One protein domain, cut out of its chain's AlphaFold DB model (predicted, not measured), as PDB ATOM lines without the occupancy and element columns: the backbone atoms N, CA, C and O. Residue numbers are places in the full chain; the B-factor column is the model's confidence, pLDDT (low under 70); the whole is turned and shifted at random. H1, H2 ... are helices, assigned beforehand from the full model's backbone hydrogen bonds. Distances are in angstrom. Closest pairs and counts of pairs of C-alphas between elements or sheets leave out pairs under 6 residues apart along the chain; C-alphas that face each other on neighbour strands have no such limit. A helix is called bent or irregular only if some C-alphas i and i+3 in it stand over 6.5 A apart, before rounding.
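What this domain is: This is residues 2 to 112 of the 115 residues of an uncharacterized protein of Riemerella anatipestifer RA-CH-1 (UniProt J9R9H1). One long straight helix, H3, runs along one side of the domain, and the other five helices lie on the other side of it: H1 and H6 follow one another along its length, meeting where H1 ends and H6 begins. Short H2 sits by the first part of H3, H5 packs on its second half, and H4 packs on H6 at the far end. The printed part has 111 residues with six named helices, H1 to H6 in that order, and no named strand; the class is all helix. It is compact, with a radius of gyration of the C-alphas of 14.8 A and spans of 44 by 30 by 20 A.

How they stand to each other: H1, residues 2 to 20, is irregular, with C-alphas 7 and 10 standing 7.9 A apart, and has a kink of 53 degrees near residue 9. H2, residues 32 to 38, is close to H1 but not clearly touching; their closest C-alphas, of Ala 16 and Leu 35, are 6.7 A apart. H3, residues 44 to 66, is the hub, touching three helices. With residues 50 to 55 alone it touches residues 12 to 20 of H1, the same way at a steep tilt of 50 degrees; the closest C-alphas, of Leu 17 and Ala 54, are 4.9 A apart. H2 touches residues 47 to 51 of H3, opposite ways at a tilt of 69 degrees, steep but only just; C-alphas 32 and 47 are the closest, at 6.2 A. H4, residues 74 to 78, is apart from H1 and H2. H5, residues 84 to 88, touches residues 57 to 64 of H3, closest at the C-alphas of Cys 61 and Val 85, 6.3 A. H6, residues 94 to 110, touches residues 14 to 18 of H1 with its residues 96 to 99, the same way at a shallow tilt of 27 degrees; the C-alphas of Ser 18 and Asn 96 are the closest, at 6.0 A. H6 touches H4 too, closest at the C-alphas of Ser 78 and Asn 101, 6.8 A, and is near H3. The helix packing is mostly crossed, but only just, with 1 of 3 pairs at a shallow tilt. Every O i to N i+4 pair is within hydrogen-bond range in H2, H3, H4, H5 and H6, and 13 of 15 are in H1.

Where its parts are: H1 begins at C-alpha 2 (56.078, 10.070, 23.790) and is 26.4 A long from first to last C-alpha. H3 is 32.8 A long, from C-alpha 44 (44.003, 8.179, 35.217) to C-alpha 66. H6 is 24.5 A long and ends at C-alpha 110 (41.989, -24.142, 47.263).

The domain as a whole: The two C-alphas farthest apart, of Asp 3 and Gly 112, are 47.4 A from each other. The printed part has no cut; the link from H1 to H2, 11 residues, is long. The mean pLDDT of the printed part is 87.1, and residues 2 to 7 and 81 to 82 are under 70.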
ATOM      1  N   ILE A   2      56.239  11.408  24.403       57.88
ATOM      2  CA  ILE A   2      56.078  10.070  23.790       57.88
ATOM      3  C   ILE A   2      57.249   9.111  24.111       57.88
ATOM      4  O   ILE A   2      57.031   7.953  24.445       57.88
ATOM      5  N   ASP A   3      58.490   9.597  24.098       59.84
ATOM      6  CA  ASP A   3      59.698   8.764  24.222       59.84
ATOM      7  C   ASP A   3      59.872   8.064  25.592       59.84
ATOM      8  O   ASP A   3      60.314   6.919  25.672       59.84
ATOM      9  N   TRP A   4      59.460   8.700  26.694       63.81
ATOM     10  CA  TRP A   4      59.593   8.105  28.034       63.81
ATOM     11  C   TRP A   4      58.649   6.912  28.239       63.81
ATOM     12  O   TRP A   4      59.037   5.914  28.850       63.81
ATOM     13  N   PHE A   5      57.429   7.005  27.701       59.97
ATOM     14  CA  PHE A   5      56.416   5.957  27.804       59.97
ATOM     15  C   PHE A   5      56.861   4.687  27.076       59.97
ATOM     16  O   PHE A   5      56.858   3.607  27.662       59.97
ATOM     17  N   TYR A   6      57.351   4.812  25.837       60.69
ATOM     18  CA  TYR A   6      57.833   3.661  25.067       60.69
ATOM     19  C   TYR A   6      59.029   2.967  25.728       60.69
ATOM     20  O   TYR A   6      59.074   1.738  25.766       60.69
ATOM     21  N   ARG A   7      59.954   3.727  26.327       68.81
ATOM     22  CA  ARG A   7      61.105   3.154  27.047       68.81
ATOM     23  C   ARG A   7      60.721   2.427  28.338       68.81
ATOM     24  O   ARG A   7      61.460   1.553  28.779       68.81
ATOM     25  N   ASN A   8      59.588   2.778  28.951       80.19
ATOM     26  CA  ASN A   8      59.154   2.213  30.232       80.19
ATOM     27  C   ASN A   8      57.931   1.301  30.131       80.19
ATOM     28  O   ASN A   8      57.557   0.723  31.148       80.19
ATOM     29  N   LYS A   9      57.334   1.123  28.948       88.38
ATOM     30  CA  LYS A   9      56.100   0.350  28.754       88.38
ATOM     31  C   LYS A   9      56.160  -1.013  29.450       88.38
ATOM     32  O   LYS A   9      55.433  -1.220  30.416       88.38
ATOM     33  N   ASN A  10      57.122  -1.863  29.089       93.06
ATOM     34  CA  ASN A  10      57.268  -3.193  29.693       93.06
ATOM     35  C   ASN A  10      57.518  -3.135  31.207       93.06
ATOM     36  O   ASN A  10      57.156  -4.056  31.937       93.06
ATOM     37  N   LYS A  11      58.155  -2.068  31.705       94.38
ATOM     38  CA  LYS A  11      58.404  -1.875  33.138       94.38
ATOM     39  C   LYS A  11      57.109  -1.561  33.882       94.38
ATOM     40  O   LYS A  11      56.903  -2.103  34.964       94.38
ATOM     41  N   ILE A  12      56.250  -0.719  33.308       95.44
ATOM     42  CA  ILE A  12      54.944  -0.381  33.880       95.44
ATOM     43  C   ILE A  12      54.019  -1.597  33.808       95.44
ATOM     44  O   ILE A  12      53.421  -1.948  34.817       95.44
ATOM     45  N   GLU A  13      53.984  -2.296  32.671       96.31
ATOM     46  CA  GLU A  13      53.188  -3.516  32.483       96.31
ATOM     47  C   GLU A  13      53.571  -4.602  33.496       96.31
ATOM     48  O   GLU A  13      52.714  -5.143  34.193       96.31
ATOM     49  N   ASN A  14      54.872  -4.880  33.655       96.56
ATOM     50  CA  ASN A  14      55.330  -5.853  34.645       96.56
ATOM     51  C   ASN A  14      55.073  -5.404  36.079       96.56
ATOM     52  O   ASN A  14      54.810  -6.250  36.929       96.56
ATOM     53  N   TYR A  15      55.179  -4.110  36.370       96.69
ATOM     54  CA  TYR A  15      54.893  -3.615  37.708       96.69
ATOM     55  C   TYR A  15      53.401  -3.730  38.025       96.69
ATOM     56  O   TYR A  15      53.057  -4.318  39.044       96.69
ATOM     57  N   ALA A  16      52.523  -3.274  37.127       96.25
ATOM     58  CA  ALA A  16      51.075  -3.411  37.263       96.25
ATOM     59  C   ALA A  16      50.666  -4.871  37.493       96.25
ATOM     60  O   ALA A  16      49.973  -5.166  38.460       96.25
ATOM     61  N   LEU A  17      51.178  -5.786  36.663       96.06
ATOM     62  CA  LEU A  17      50.940  -7.218  36.816       96.06
ATOM     63  C   LEU A  17      51.484  -7.750  38.148       96.06
ATOM     64  O   LEU A  17      50.821  -8.530  38.814       96.06
ATOM     65  N   SER A  18      52.667  -7.314  38.588       95.69
ATOM     66  CA  SER A  18      53.223  -7.789  39.862       95.69
ATOM     67  C   SER A  18      52.349  -7.427  41.063       95.69
ATOM     68  O   SER A  18      52.266  -8.224  41.993       95.69
ATOM     69  N   LEU A  19      51.670  -6.275  41.014       94.81
ATOM     70  CA  LEU A  19      50.772  -5.821  42.074       94.81
ATOM     71  C   LEU A  19      49.512  -6.688  42.171       94.81
ATOM     72  O   LEU A  19      49.056  -6.975  43.272       94.81
ATOM     73  N   THR A  20      48.960  -7.146  41.042       92.56
ATOM     74  CA  THR A  20      47.778  -8.030  41.058       92.56
ATOM     75  C   THR A  20      48.111  -9.452  41.515       92.56
ATOM     76  O   THR A  20      47.223 -10.205  41.918       92.56
ATOM     77  N   LEU A  21      49.394  -9.816  41.491       91.69
ATOM     78  CA  LEU A  21      49.918 -11.108  41.934       91.69
ATOM     79  C   LEU A  21      50.409 -11.101  43.393       91.69
ATOM     80  O   LEU A  21      50.980 -12.097  43.842       91.69
ATOM     81  N   GLU A  22      50.240  -9.998  44.128       89.56
ATOM     82  CA  GLU A  22      50.613  -9.922  45.543       89.56
ATOM     83  C   GLU A  22      49.740 -10.848  46.409       89.56
ATOM     84  O   GLU A  22      48.529 -10.961  46.220       89.56
ATOM     85  N   PHE A  23      50.377 -11.491  47.390       84.25
ATOM     86  CA  PHE A  23      49.727 -12.304  48.417       84.25
ATOM     87  C   PHE A  23      49.544 -11.493  49.714       84.25
ATOM     88  O   PHE A  23      50.241 -10.503  49.947       84.25
ATOM     89  N   GLY A  24      48.651 -11.949  50.598       83.31
ATOM     90  CA  GLY A  24      48.450 -11.361  51.928       83.31
ATOM     91  C   GLY A  24      47.516 -10.149  51.921       83.31
ATOM     92  O   GLY A  24      46.529 -10.135  51.193       83.31
ATOM     93  N   GLU A  25      47.823  -9.133  52.728       80.12
ATOM     94  CA  GLU A  25      46.965  -7.947  52.940       80.12
ATOM     95  C   GLU A  25      46.685  -7.142  51.663       80.12
ATOM     96  O   GLU A  25      45.697  -6.421  51.578       80.12
ATOM     97  N   ASN A  26      47.543  -7.286  50.652       82.19
ATOM     98  CA  ASN A  26      47.417  -6.597  49.372       82.19
ATOM     99  C   ASN A  26      46.696  -7.422  48.296       82.19
ATOM    100  O   ASN A  26      46.551  -6.955  47.164       82.19
ATOM    101  N   TRP A  27      46.258  -8.643  48.620       82.25
ATOM    102  CA  TRP A  27      45.624  -9.535  47.657       82.25
ATOM    103  C   TRP A  27      44.344  -8.913  47.095       82.25
ATOM    104  O   TRP A  27      43.388  -8.660  47.824       82.25
ATOM    105  N   GLY A  28      44.290  -8.736  45.771       78.12
ATOM    106  CA  GLY A  28      43.092  -8.238  45.084       78.12
ATOM    107  C   GLY A  28      42.755  -6.775  45.390       78.12
ATOM    108  O   GLY A  28      41.659  -6.329  45.056       78.12
ATOM    109  N   GLY A  29      43.679  -6.039  46.015       84.38
ATOM    110  CA  GLY A  29      43.531  -4.611  46.272       84.38
ATOM    111  C   GLY A  29      43.605  -3.774  44.995       84.38
ATOM    112  O   GLY A  29      44.124  -4.210  43.963       84.38
ATOM    113  N   ASP A  30      43.103  -2.539  45.063       90.12
ATOM    114  CA  ASP A  30      43.257  -1.601  43.954       90.12
ATOM    115  C   ASP A  30      44.732  -1.213  43.778       90.12
ATOM    116  O   ASP A  30      45.401  -0.752  44.703       90.12
ATOM    117  N   ILE A  31      45.245  -1.376  42.560       93.69
ATOM    118  CA  ILE A  31      46.643  -1.091  42.231       93.69
ATOM    119  C   ILE A  31      46.871   0.376  41.838       93.69
ATOM    120  O   ILE A  31      48.020   0.777  41.641       93.69
ATOM    121  N   SER A  32      45.803   1.181  41.721       94.00
ATOM    122  CA  SER A  32      45.855   2.577  41.258       94.00
ATOM    123  C   SER A  32      46.852   3.426  42.046       94.00
ATOM    124  O   SER A  32      47.711   4.077  41.452       94.00
ATOM    125  N   GLU A  33      46.778   3.401  43.379       92.31
ATOM    126  CA  GLU A  33      47.637   4.222  44.243       92.31
ATOM    127  C   GLU A  33      49.108   3.821  44.121       92.31
ATOM    128  O   GLU A  33      49.990   4.669  43.976       92.31
ATOM    129  N   LYS A  34      49.380   2.512  44.092       94.38
ATOM    130  CA  LYS A  34      50.734   1.970  43.934       94.38
ATOM    131  C   LYS A  34      51.312   2.274  42.550       94.38
ATOM    132  O   LYS A  34      52.513   2.538  42.439       94.38
ATOM    133  N   LEU A  35      50.483   2.265  41.502       94.31
ATOM    134  CA  LEU A  35      50.874   2.671  40.150       94.31
ATOM    135  C   LEU A  35      51.185   4.163  40.080       94.31
ATOM    136  O   LEU A  35      52.246   4.524  39.577       94.31
ATOM    137  N   GLN A  36      50.310   5.009  40.621       94.94
ATOM    138  CA  GLN A  36      50.501   6.459  40.651       94.94
ATOM    139  C   GLN A  36      51.741   6.844  41.468       94.94
ATOM    140  O   GLN A  36      52.512   7.703  41.052       94.94
ATOM    141  N   SER A  37      51.972   6.180  42.603       94.50
ATOM    142  CA  SER A  37      53.152   6.401  43.443       94.50
ATOM    143  C   SER A  37      54.449   6.037  42.712       94.50
ATOM    144  O   SER A  37      55.423   6.790  42.740       94.50
ATOM    145  N   ARG A  38      54.468   4.900  42.001       95.12
ATOM    146  CA  ARG A  38      55.666   4.428  41.289       95.12
ATOM    147  C   ARG A  38      55.912   5.150  39.968       95.12
ATOM    148  O   ARG A  38      57.069   5.322  39.578       95.12
ATOM    149  N   PHE A  39      54.846   5.551  39.282       94.50
ATOM    150  CA  PHE A  39      54.879   6.244  38.001       94.50
ATOM    151  C   PHE A  39      53.985   7.495  38.057       94.50
ATOM    152  O   PHE A  39      52.892   7.499  37.488       94.50
ATOM    153  N   PRO A  40      54.461   8.588  38.686       94.00
ATOM    154  CA  PRO A  40      53.662   9.798  38.913       94.00
ATOM    155  C   PRO A  40      53.156  10.485  37.644       94.00
ATOM    156  O   PRO A  40      52.212  11.264  37.695       94.00
ATOM    157  N   ASN A  41      53.779  10.189  36.503       92.31
ATOM    158  CA  ASN A  41      53.414  10.759  35.211       92.31
ATOM    159  C   ASN A  41      52.248  10.028  34.532       92.31
ATOM    160  O   ASN A  41      51.812  10.478  33.476       92.31
ATOM    161  N   LEU A  42      51.772   8.906  35.088       93.00
ATOM    162  CA  LEU A  42      50.608   8.222  34.540       93.00
ATOM    163  C   LEU A  42      49.353   9.058  34.765       93.00
ATOM    164  O   LEU A  42      49.072   9.542  35.861       93.00
ATOM    165  N   THR A  43      48.568   9.180  33.709       94.88
ATOM    166  CA  THR A  43      47.214   9.709  33.766       94.88
ATOM    167  C   THR A  43      46.251   8.653  34.310       94.88
ATOM    168  O   THR A  43      46.493   7.447  34.226       94.88
ATOM    169  N   LYS A  44      45.077   9.092  34.780       94.06
ATOM    170  CA  LYS A  44      44.003   8.179  35.217       94.06
ATOM    171  C   LYS A  44      43.617   7.155  34.140       94.06
ATOM    172  O   LYS A  44      43.349   6.004  34.459       94.06
ATOM    173  N   LYS A  45      43.617   7.565  32.865       95.00
ATOM    174  CA  LYS A  45      43.308   6.677  31.733       95.00
ATOM    175  C   LYS A  45      44.374   5.598  31.544       95.00
ATOM    176  O   LYS A  45      44.030   4.456  31.266       95.00
ATOM    177  N   GLU A  46      45.648   5.943  31.701       95.12
ATOM    178  CA  GLU A  46      46.739   4.969  31.598       95.12
ATOM    179  C   GLU A  46      46.750   4.006  32.787       95.12
ATOM    180  O   GLU A  46      46.969   2.814  32.597       95.12
ATOM    181  N   ILE A  47      46.455   4.486  33.999       95.31
ATOM    182  CA  ILE A  47      46.288   3.614  35.171       95.31
ATOM    183  C   ILE A  47      45.190   2.580  34.912       95.31
ATOM    184  O   ILE A  47      45.425   1.388  35.101       95.31
ATOM    185  N   GLU A  48      44.028   3.015  34.426       96.00
ATOM    186  CA  GLU A  48      42.927   2.099  34.121       96.00
ATOM    187  C   GLU A  48      43.287   1.115  33.002       96.00
ATOM    188  O   GLU A  48      42.986  -0.074  33.091       96.00
ATOM    189  N   TYR A  49      44.023   1.572  31.984       95.69
ATOM    190  CA  TYR A  49      44.561   0.690  30.952       95.69
ATOM    191  C   TYR A  49      45.442  -0.420  31.544       95.69
ATOM    192  O   TYR A  49      45.257  -1.589  31.209       95.69
ATOM    193  N   TYR A  50      46.374  -0.090  32.443       95.75
ATOM    194  CA  TYR A  50      47.264  -1.087  33.044       95.75
ATOM    195  C   TYR A  50      46.548  -2.024  34.020       95.75
ATOM    196  O   TYR A  50      46.886  -3.208  34.076       95.75
ATOM    197  N   LYS A  51      45.529  -1.530  34.730       95.12
ATOM    198  CA  LYS A  51      44.618  -2.364  35.529       95.12
ATOM    199  C   LYS A  51      43.919  -3.394  34.659       95.12
ATOM    200  O   LYS A  51      43.975  -4.591  34.944       95.12
ATOM    201  N   GLN A  52      43.311  -2.935  33.568       96.25
ATOM    202  CA  GLN A  52      42.611  -3.816  32.646       96.25
ATOM    203  C   GLN A  52      43.571  -4.793  31.959       96.25
ATOM    204  O   GLN A  52      43.230  -5.959  31.785       96.25
ATOM    205  N   LEU A  53      44.787  -4.360  31.613       96.31
ATOM    206  CA  LEU A  53      45.809  -5.229  31.033       96.31
ATOM    207  C   LEU A  53      46.191  -6.367  31.987       96.31
ATOM    208  O   LEU A  53      46.197  -7.521  31.565       96.31
ATOM    209  N   ALA A  54      46.477  -6.063  33.256       95.00
ATOM    210  CA  ALA A  54      46.810  -7.079  34.253       95.00
ATOM    211  C   ALA A  54      45.643  -8.056  34.471       95.00
ATOM    212  O   ALA A  54      45.845  -9.269  34.469       95.00
ATOM    213  N   LYS A  55      44.409  -7.540  34.546       93.19
ATOM    214  CA  LYS A  55      43.199  -8.367  34.635       93.19
ATOM    215  C   LYS A  55      43.036  -9.291  33.426       93.19
ATOM    216  O   LYS A  55      42.739 -10.465  33.606       93.19
ATOM    217  N   ASN A  56      43.274  -8.791  32.213       95.19
ATOM    218  CA  ASN A  56      43.194  -9.598  30.995       95.19
ATOM    219  C   ASN A  56      44.219 -10.738  30.997       95.19
ATOM    220  O   ASN A  56      43.876 -11.843  30.598       95.19
ATOM    221  N   VAL A  57      45.447 -10.494  31.473       94.25
ATOM    222  CA  VAL A  57      46.454 -11.557  31.629       94.25
ATOM    223  C   VAL A  57      45.940 -12.642  32.574       94.25
ATOM    224  O   VAL A  57      46.026 -13.819  32.244       94.25
ATOM    225  N   GLU A  58      45.373 -12.270  33.724       91.12
ATOM    226  CA  GLU A  58      44.825 -13.247  34.674       91.12
ATOM    227  C   GLU A  58      43.631 -14.017  34.103       91.12
ATOM    228  O   GLU A  58      43.550 -15.229  34.277       91.12
ATOM    229  N   THR A  59      42.724 -13.346  33.392       92.00
ATOM    230  CA  THR A  59      41.599 -14.001  32.712       92.00
ATOM    231  C   THR A  59      42.077 -14.976  31.639       92.00
ATOM    232  O   THR A  59      41.586 -16.096  31.582       92.00
ATOM    233  N   ASP A  60      43.067 -14.598  30.833       92.19
ATOM    234  CA  ASP A  60      43.636 -15.488  29.824       92.19
ATOM    235  C   ASP A  60      44.333 -16.701  30.454       92.19
ATOM    236  O   ASP A  60      44.218 -17.805  29.928       92.19
ATOM    237  N   CYS A  61      45.030 -16.521  31.583       89.50
ATOM    238  CA  CYS A  61      45.585 -17.632  32.359       89.50
ATOM    239  C   CYS A  61      44.483 -18.587  32.841       89.50
ATOM    240  O   CYS A  61      44.624 -19.796  32.682       89.50
ATOM    241  N   TRP A  62      43.389 -18.052  33.395       87.75
ATOM    242  CA  TRP A  62      42.248 -18.852  33.843       87.75
ATOM    243  C   TRP A  62      41.622 -19.646  32.706       87.75
ATOM    244  O   TRP A  62      41.533 -20.866  32.807       87.75
ATOM    245  N   ASN A  63      41.278 -18.976  31.608       88.12
ATOM    246  CA  ASN A  63      40.664 -19.619  30.451       88.12
ATOM    247  C   ASN A  63      41.588 -20.687  29.849       88.12
ATOM    248  O   ASN A  63      41.132 -21.767  29.502       88.12
ATOM    249  N   CYS A  64      42.901 -20.429  29.788       85.44
ATOM    250  CA  CYS A  64      43.863 -21.395  29.255       85.44
ATOM    251  C   CYS A  64      43.889 -22.712  30.042       85.44
ATOM    252  O   CYS A  64      44.180 -23.747  29.453       85.44
ATOM    253  N   ILE A  65      43.631 -22.683  31.353       79.38
ATOM    254  CA  ILE A  65      43.594 -23.904  32.166       79.38
ATOM    255  C   ILE A  65      42.204 -24.520  32.146       79.38
ATOM    256  O   ILE A  65      42.092 -25.730  32.000       79.38
ATOM    257  N   ASP A  66      41.159 -23.707  32.287       77.31
ATOM    258  CA  ASP A  66      39.787 -24.200  32.401       77.31
ATOM    259  C   ASP A  66      39.297 -24.859  31.102       77.31
ATOM    260  O   ASP A  66      38.644 -25.898  31.153       77.31
ATOM    261  N   ASP A  67      39.701 -24.328  29.942       75.44
ATOM    262  CA  ASP A  67      39.400 -24.924  28.634       75.44
ATOM    263  C   ASP A  67      40.125 -26.267  28.414       75.44
ATOM    264  O   ASP A  67      39.677 -27.091  27.614       75.44
ATOM    265  N   GLU A  68      41.263 -26.488  29.082       73.75
ATOM    266  CA  GLU A  68      42.141 -27.638  28.836       73.75
ATOM    267  C   GLU A  68      42.040 -28.723  29.935       73.75
ATOM    268  O   GLU A  68      42.286 -29.895  29.641       73.75
ATOM    269  N   TYR A  69      41.642 -28.384  31.173       72.25
ATOM    270  CA  TYR A  69      41.725 -29.288  32.332       72.25
ATOM    271  C   TYR A  69      40.593 -29.111  33.365       72.25
ATOM    272  O   TYR A  69      40.437 -28.061  33.990       72.25
ATOM    273  N   SER A  70      39.866 -30.194  33.675       75.88
ATOM    274  CA  SER A  70      38.953 -30.236  34.836       75.88
ATOM    275  C   SER A  70      39.709 -30.356  36.167       75.88
ATOM    276  O   SER A  70      39.343 -29.722  37.157       75.88
ATOM    277  N   GLU A  71      40.805 -31.114  36.165       79.94
ATOM    278  CA  GLU A  71      41.762 -31.295  37.261       79.94
ATOM    279  C   GLU A  71      43.177 -31.179  36.692       79.94
ATOM    280  O   GLU A  71      43.419 -31.609  35.561       79.94
ATOM    281  N   ILE A  72      44.107 -30.619  37.463       83.69
ATOM    282  CA  ILE A  72      45.475 -30.359  37.012       83.69
ATOM    283  C   ILE A  72      46.479 -30.828  38.062       83.69
ATOM    284  O   ILE A  72      46.281 -30.620  39.258       83.69
ATOM    285  N   ASP A  73      47.562 -31.472  37.636       84.38
ATOM    286  CA  ASP A  73      48.673 -31.797  38.526       84.38
ATOM    287  C   ASP A  73      49.716 -30.662  38.572       84.38
ATOM    288  O   ASP A  73      49.757 -29.751  37.738       84.38
ATOM    289  N   SER A  74      50.593 -30.708  39.576       78.88
ATOM    290  CA  SER A  74      51.640 -29.691  39.749       78.88
ATOM    291  C   SER A  74      52.611 -29.573  38.563       78.88
ATOM    292  O   SER A  74      53.149 -28.489  38.322       78.88
ATOM    293  N   LYS A  75      52.830 -30.651  37.801       81.00
ATOM    294  CA  LYS A  75      53.735 -30.672  36.650       81.00
ATOM    295  C   LYS A  75      53.088 -29.989  35.448       81.00
ATOM    296  O   LYS A  75      53.718 -29.113  34.862       81.00
ATOM    297  N   GLN A  76      51.833 -30.299  35.146       80.94
ATOM    298  CA  GLN A  76      51.035 -29.636  34.112       80.94
ATOM    299  C   GLN A  76      50.920 -28.135  34.393       80.94
ATOM    300  O   GLN A  76      51.137 -27.304  33.511       80.94
ATOM    301  N   LEU A  77      50.691 -27.765  35.654       78.69
ATOM    302  CA  LEU A  77      50.674 -26.363  36.050       78.69
ATOM    303  C   LEU A  77      52.063 -25.709  35.920       78.69
ATOM    304  O   LEU A  77      52.171 -24.538  35.572       78.69
ATOM    305  N   SER A  78      53.150 -26.454  36.152       74.56
ATOM    306  CA  SER A  78      54.520 -25.951  35.979       74.56
ATOM    307  C   SER A  78      54.915 -25.712  34.518       74.56
ATOM    308  O   SER A  78      55.867 -24.970  34.273       74.56
ATOM    309  N   GLU A  79      54.169 -26.273  33.561       76.00
ATOM    310  CA  GLU A  79      54.351 -26.073  32.119       76.00
ATOM    311  C   GLU A  79      53.694 -24.777  31.613       76.00
ATOM    312  O   GLU A  79      53.933 -24.374  30.470       76.00
ATOM    313  N   PHE A  80      53.020 -24.017  32.494       71.06
ATOM    314  CA  PHE A  80      52.525 -22.660  32.217       71.06
ATOM    315  C   PHE A  80      53.477 -21.738  31.447       71.06
ATOM    316  O   PHE A  80      53.007 -20.993  30.580       71.06
ATOM    317  N   PRO A  81      54.807 -21.775  31.696       63.06
ATOM    318  CA  PRO A  81      55.803 -21.037  30.941       63.06
ATOM    319  C   PRO A  81      55.705 -21.163  29.416       63.06
ATOM    320  O   PRO A  81      56.153 -20.258  28.710       63.06
ATOM    321  N   THR A  82      55.127 -22.264  28.933       63.25
ATOM    322  CA  THR A  82      54.968 -22.618  27.518       63.25
ATOM    323  C   THR A  82      53.553 -22.398  26.977       63.25
ATOM    324  O   THR A  82      53.301 -22.644  25.799       63.25
ATOM    325  N   THR A  83      52.628 -21.891  27.797       73.44
ATOM    326  CA  THR A  83      51.234 -21.674  27.387       73.44
ATOM    327  C   THR A  83      51.090 -20.567  26.347       73.44
ATOM    328  O   THR A  83      51.907 -19.642  26.237       73.44
ATOM    329  N   LYS A  84      49.957 -20.613  25.634       82.25
ATOM    330  CA  LYS A  84      49.488 -19.562  24.715       82.25
ATOM    331  C   LYS A  84      49.537 -18.170  25.362       82.25
ATOM    332  O   LYS A  84      49.795 -17.191  24.666       82.25
ATOM    333  N   VAL A  85      49.363 -18.074  26.684       88.62
ATOM    334  CA  VAL A  85      49.394 -16.807  27.423       88.62
ATOM    335  C   VAL A  85      50.774 -16.157  27.384       88.62
ATOM    336  O   VAL A  85      50.888 -14.990  27.022       88.62
ATOM    337  N   PHE A  86      51.855 -16.873  27.696       89.94
ATOM    338  CA  PHE A  86      53.186 -16.247  27.692       89.94
ATOM    339  C   PHE A  86      53.750 -16.038  26.285       89.94
ATOM    340  O   PHE A  86      54.637 -15.199  26.111       89.94
ATOM    341  N   LEU A  87      53.208 -16.743  25.288       89.31
ATOM    342  CA  LEU A  87      53.426 -16.432  23.875       89.31
ATOM    343  C   LEU A  87      52.675 -15.158  23.452       89.31
ATOM    344  O   LEU A  87      53.220 -14.350  22.703       89.31
ATOM    345  N   LYS A  88      51.459 -14.936  23.969       92.06
ATOM    346  CA  LYS A  88      50.658 -13.720  23.738       92.06
ATOM    347  C   LYS A  88      51.249 -12.490  24.437       92.06
ATOM    348  O   LYS A  88      51.260 -11.401  23.867       92.06
ATOM    349  N   TYR A  89      51.774 -12.653  25.651       93.25
ATOM    350  CA  TYR A  89      52.311 -11.574  26.486       93.25
ATOM    351  C   TYR A  89      53.833 -11.690  26.660       93.25
ATOM    352  O   TYR A  89      54.353 -11.934  27.751       93.25
ATOM    353  N   THR A  90      54.571 -11.476  25.569       92.31
ATOM    354  CA  THR A  90      56.037 -11.644  25.514       92.31
ATOM    355  C   THR A  90      56.820 -10.696  26.429       92.31
ATOM    356  O   THR A  90      57.978 -10.963  26.754       92.31
ATOM    357  N   TRP A  91      56.198  -9.608  26.885       93.94
ATOM    358  CA  TRP A  91      56.790  -8.640  27.807       93.94
ATOM    359  C   TRP A  91      56.818  -9.118  29.264       93.94
ATOM    360  O   TRP A  91      57.536  -8.518  30.070       93.94
ATOM    361  N   ILE A  92      56.078 -10.173  29.636       94.06
ATOM    362  CA  ILE A  92      56.040 -10.675  31.019       94.06
ATOM    363  C   ILE A  92      57.415 -11.228  31.404       94.06
ATOM    364  O   ILE A  92      57.956 -12.144  30.778       94.06
ATOM    365  N   ASN A  93      57.984 -10.691  32.482       94.00
ATOM    366  CA  ASN A  93      59.291 -11.098  32.977       94.00
ATOM    367  C   ASN A  93      59.237 -12.430  33.747       94.00
ATOM    368  O   ASN A  93      58.186 -12.891  34.192       94.00
ATOM    369  N   LYS A  94      60.409 -13.039  33.962       91.50
ATOM    370  CA  LYS A  94      60.536 -14.333  34.655       91.50
ATOM    371  C   LYS A  94      59.893 -14.341  36.048       91.50
ATOM    372  O   LYS A  94      59.290 -15.339  36.422       91.50
ATOM    373  N   ARG A  95      60.003 -13.245  36.807       92.56
ATOM    374  CA  ARG A  95      59.446 -13.151  38.165       92.56
ATOM    375  C   ARG A  95      57.920 -13.213  38.149       92.56
ATOM    376  O   ARG A  95      57.345 -13.987  38.902       92.56
ATOM    377  N   ASN A  96      57.278 -12.459  37.263       93.62
ATOM    378  CA  ASN A  96      55.826 -12.478  37.125       93.62
ATOM    379  C   ASN A  96      55.321 -13.827  36.612       93.62
ATOM    380  O   ASN A  96      54.304 -14.295  37.102       93.62
ATOM    381  N   LYS A  97      56.054 -14.502  35.716       91.69
ATOM    382  CA  LYS A  97      55.718 -15.876  35.300       91.69
ATOM    383  C   LYS A  97      55.672 -16.840  36.490       91.69
ATOM    384  O   LYS A  97      54.716 -17.591  36.628       91.69
ATOM    385  N   VAL A  98      56.673 -16.781  37.372       90.06
ATOM    386  CA  VAL A  98      56.699 -17.597  38.599       90.06
ATOM    387  C   VAL A  98      55.534 -17.237  39.522       90.06
ATOM    388  O   VAL A  98      54.832 -18.131  39.980       90.06
ATOM    389  N   ASN A  99      55.284 -15.944  39.748       91.50
ATOM    390  CA  ASN A  99      54.194 -15.493  40.615       91.50
ATOM    391  C   ASN A  99      52.807 -15.886  40.082       91.50
ATOM    392  O   ASN A  99      51.944 -16.252  40.875       91.50
ATOM    393  N   ILE A 100      52.598 -15.839  38.760       91.44
ATOM    394  CA  ILE A 100      51.386 -16.360  38.111       91.44
ATOM    395  C   ILE A 100      51.233 -17.834  38.474       91.44
ATOM    396  O   ILE A 100      50.223 -18.200  39.065       91.44
ATOM    397  N   ASN A 101      52.252 -18.657  38.225       88.75
ATOM    398  CA  ASN A 101      52.179 -20.086  38.528       88.75
ATOM    399  C   ASN A 101      51.841 -20.337  40.002       88.75
ATOM    400  O   ASN A 101      50.949 -21.125  40.291       88.75
ATOM    401  N   SER A 102      52.481 -19.624  40.934       88.50
ATOM    402  CA  SER A 102      52.186 -19.747  42.366       88.50
ATOM    403  C   SER A 102      50.752 -19.341  42.721       88.50
ATOM    404  O   SER A 102      50.101 -20.027  43.507       88.50
ATOM    405  N   LYS A 103      50.239 -18.247  42.143       89.31
ATOM    406  CA  LYS A 103      48.863 -17.778  42.374       89.31
ATOM    407  C   LYS A 103      47.840 -18.792  41.873       89.31
ATOM    408  O   LYS A 103      46.915 -19.134  42.603       89.31
ATOM    409  N   PHE A 104      48.032 -19.308  40.663       87.94
ATOM    410  CA  PHE A 104      47.147 -20.320  40.097       87.94
ATOM    411  C   PHE A 104      47.245 -21.642  40.856       87.94
ATOM    412  O   PHE A 104      46.214 -22.201  41.203       87.94
ATOM    413  N   GLN A 105      48.445 -22.085  41.241       87.31
ATOM    414  CA  GLN A 105      48.620 -23.284  42.067       87.31
ATOM    415  C   GLN A 105      47.825 -23.187  43.368       87.31
ATOM    416  O   GLN A 105      47.135 -24.132  43.743       87.31
ATOM    417  N   TYR A 106      47.884 -22.028  44.029       88.44
ATOM    418  CA  TYR A 106      47.083 -21.766  45.217       88.44
ATOM    419  C   TYR A 106      45.579 -21.828  44.927       88.44
ATOM    420  O   TYR A 106      44.846 -22.436  45.705       88.44
ATOM    421  N   TYR A 107      45.108 -21.233  43.826       87.94
ATOM    422  CA  TYR A 107      43.692 -21.285  43.464       87.94
ATOM    423  C   TYR A 107      43.204 -22.712  43.190       87.94
ATOM    424  O   TYR A 107      42.231 -23.129  43.810       87.94
ATOM    425  N   PHE A 108      43.901 -23.490  42.355       87.06
ATOM    426  CA  PHE A 108      43.509 -24.880  42.081       87.06
ATOM    427  C   PHE A 108      43.586 -25.756  43.327       87.06
ATOM    428  O   PHE A 108      42.709 -26.589  43.540       87.06
ATOM    429  N   TRP A 109      44.593 -25.556  44.180       89.31
ATOM    430  CA  TRP A 109      44.665 -26.245  45.466       89.31
ATOM    431  C   TRP A 109      43.462 -25.906  46.350       89.31
ATOM    432  O   TRP A 109      42.808 -26.805  46.877       89.31
ATOM    433  N   ARG A 110      43.126 -24.617  46.467       89.44
ATOM    434  CA  ARG A 110      41.989 -24.142  47.263       89.44
ATOM    435  C   ARG A 110      40.648 -24.664  46.737       89.44
ATOM    436  O   ARG A 110      39.748 -24.902  47.536       89.44
ATOM    437  N   GLU A 111      40.514 -24.833  45.425       88.38
ATOM    438  CA  GLU A 111      39.322 -25.390  44.771       88.38
ATOM    439  C   GLU A 111      39.280 -26.928  44.774       88.38
ATOM    440  O   GLU A 111      38.311 -27.509  44.294       88.38
ATOM    441  N   GLY A 112      40.306 -27.607  45.302       87.19
ATOM    442  CA  GLY A 112      40.390 -29.072  45.286       87.19
ATOM    443  C   GLY A 112      40.634 -29.669  43.895       87.19
ATOM    444  O   GLY A 112      40.417 -30.858  43.693       87.19
TER     445      GLY A 112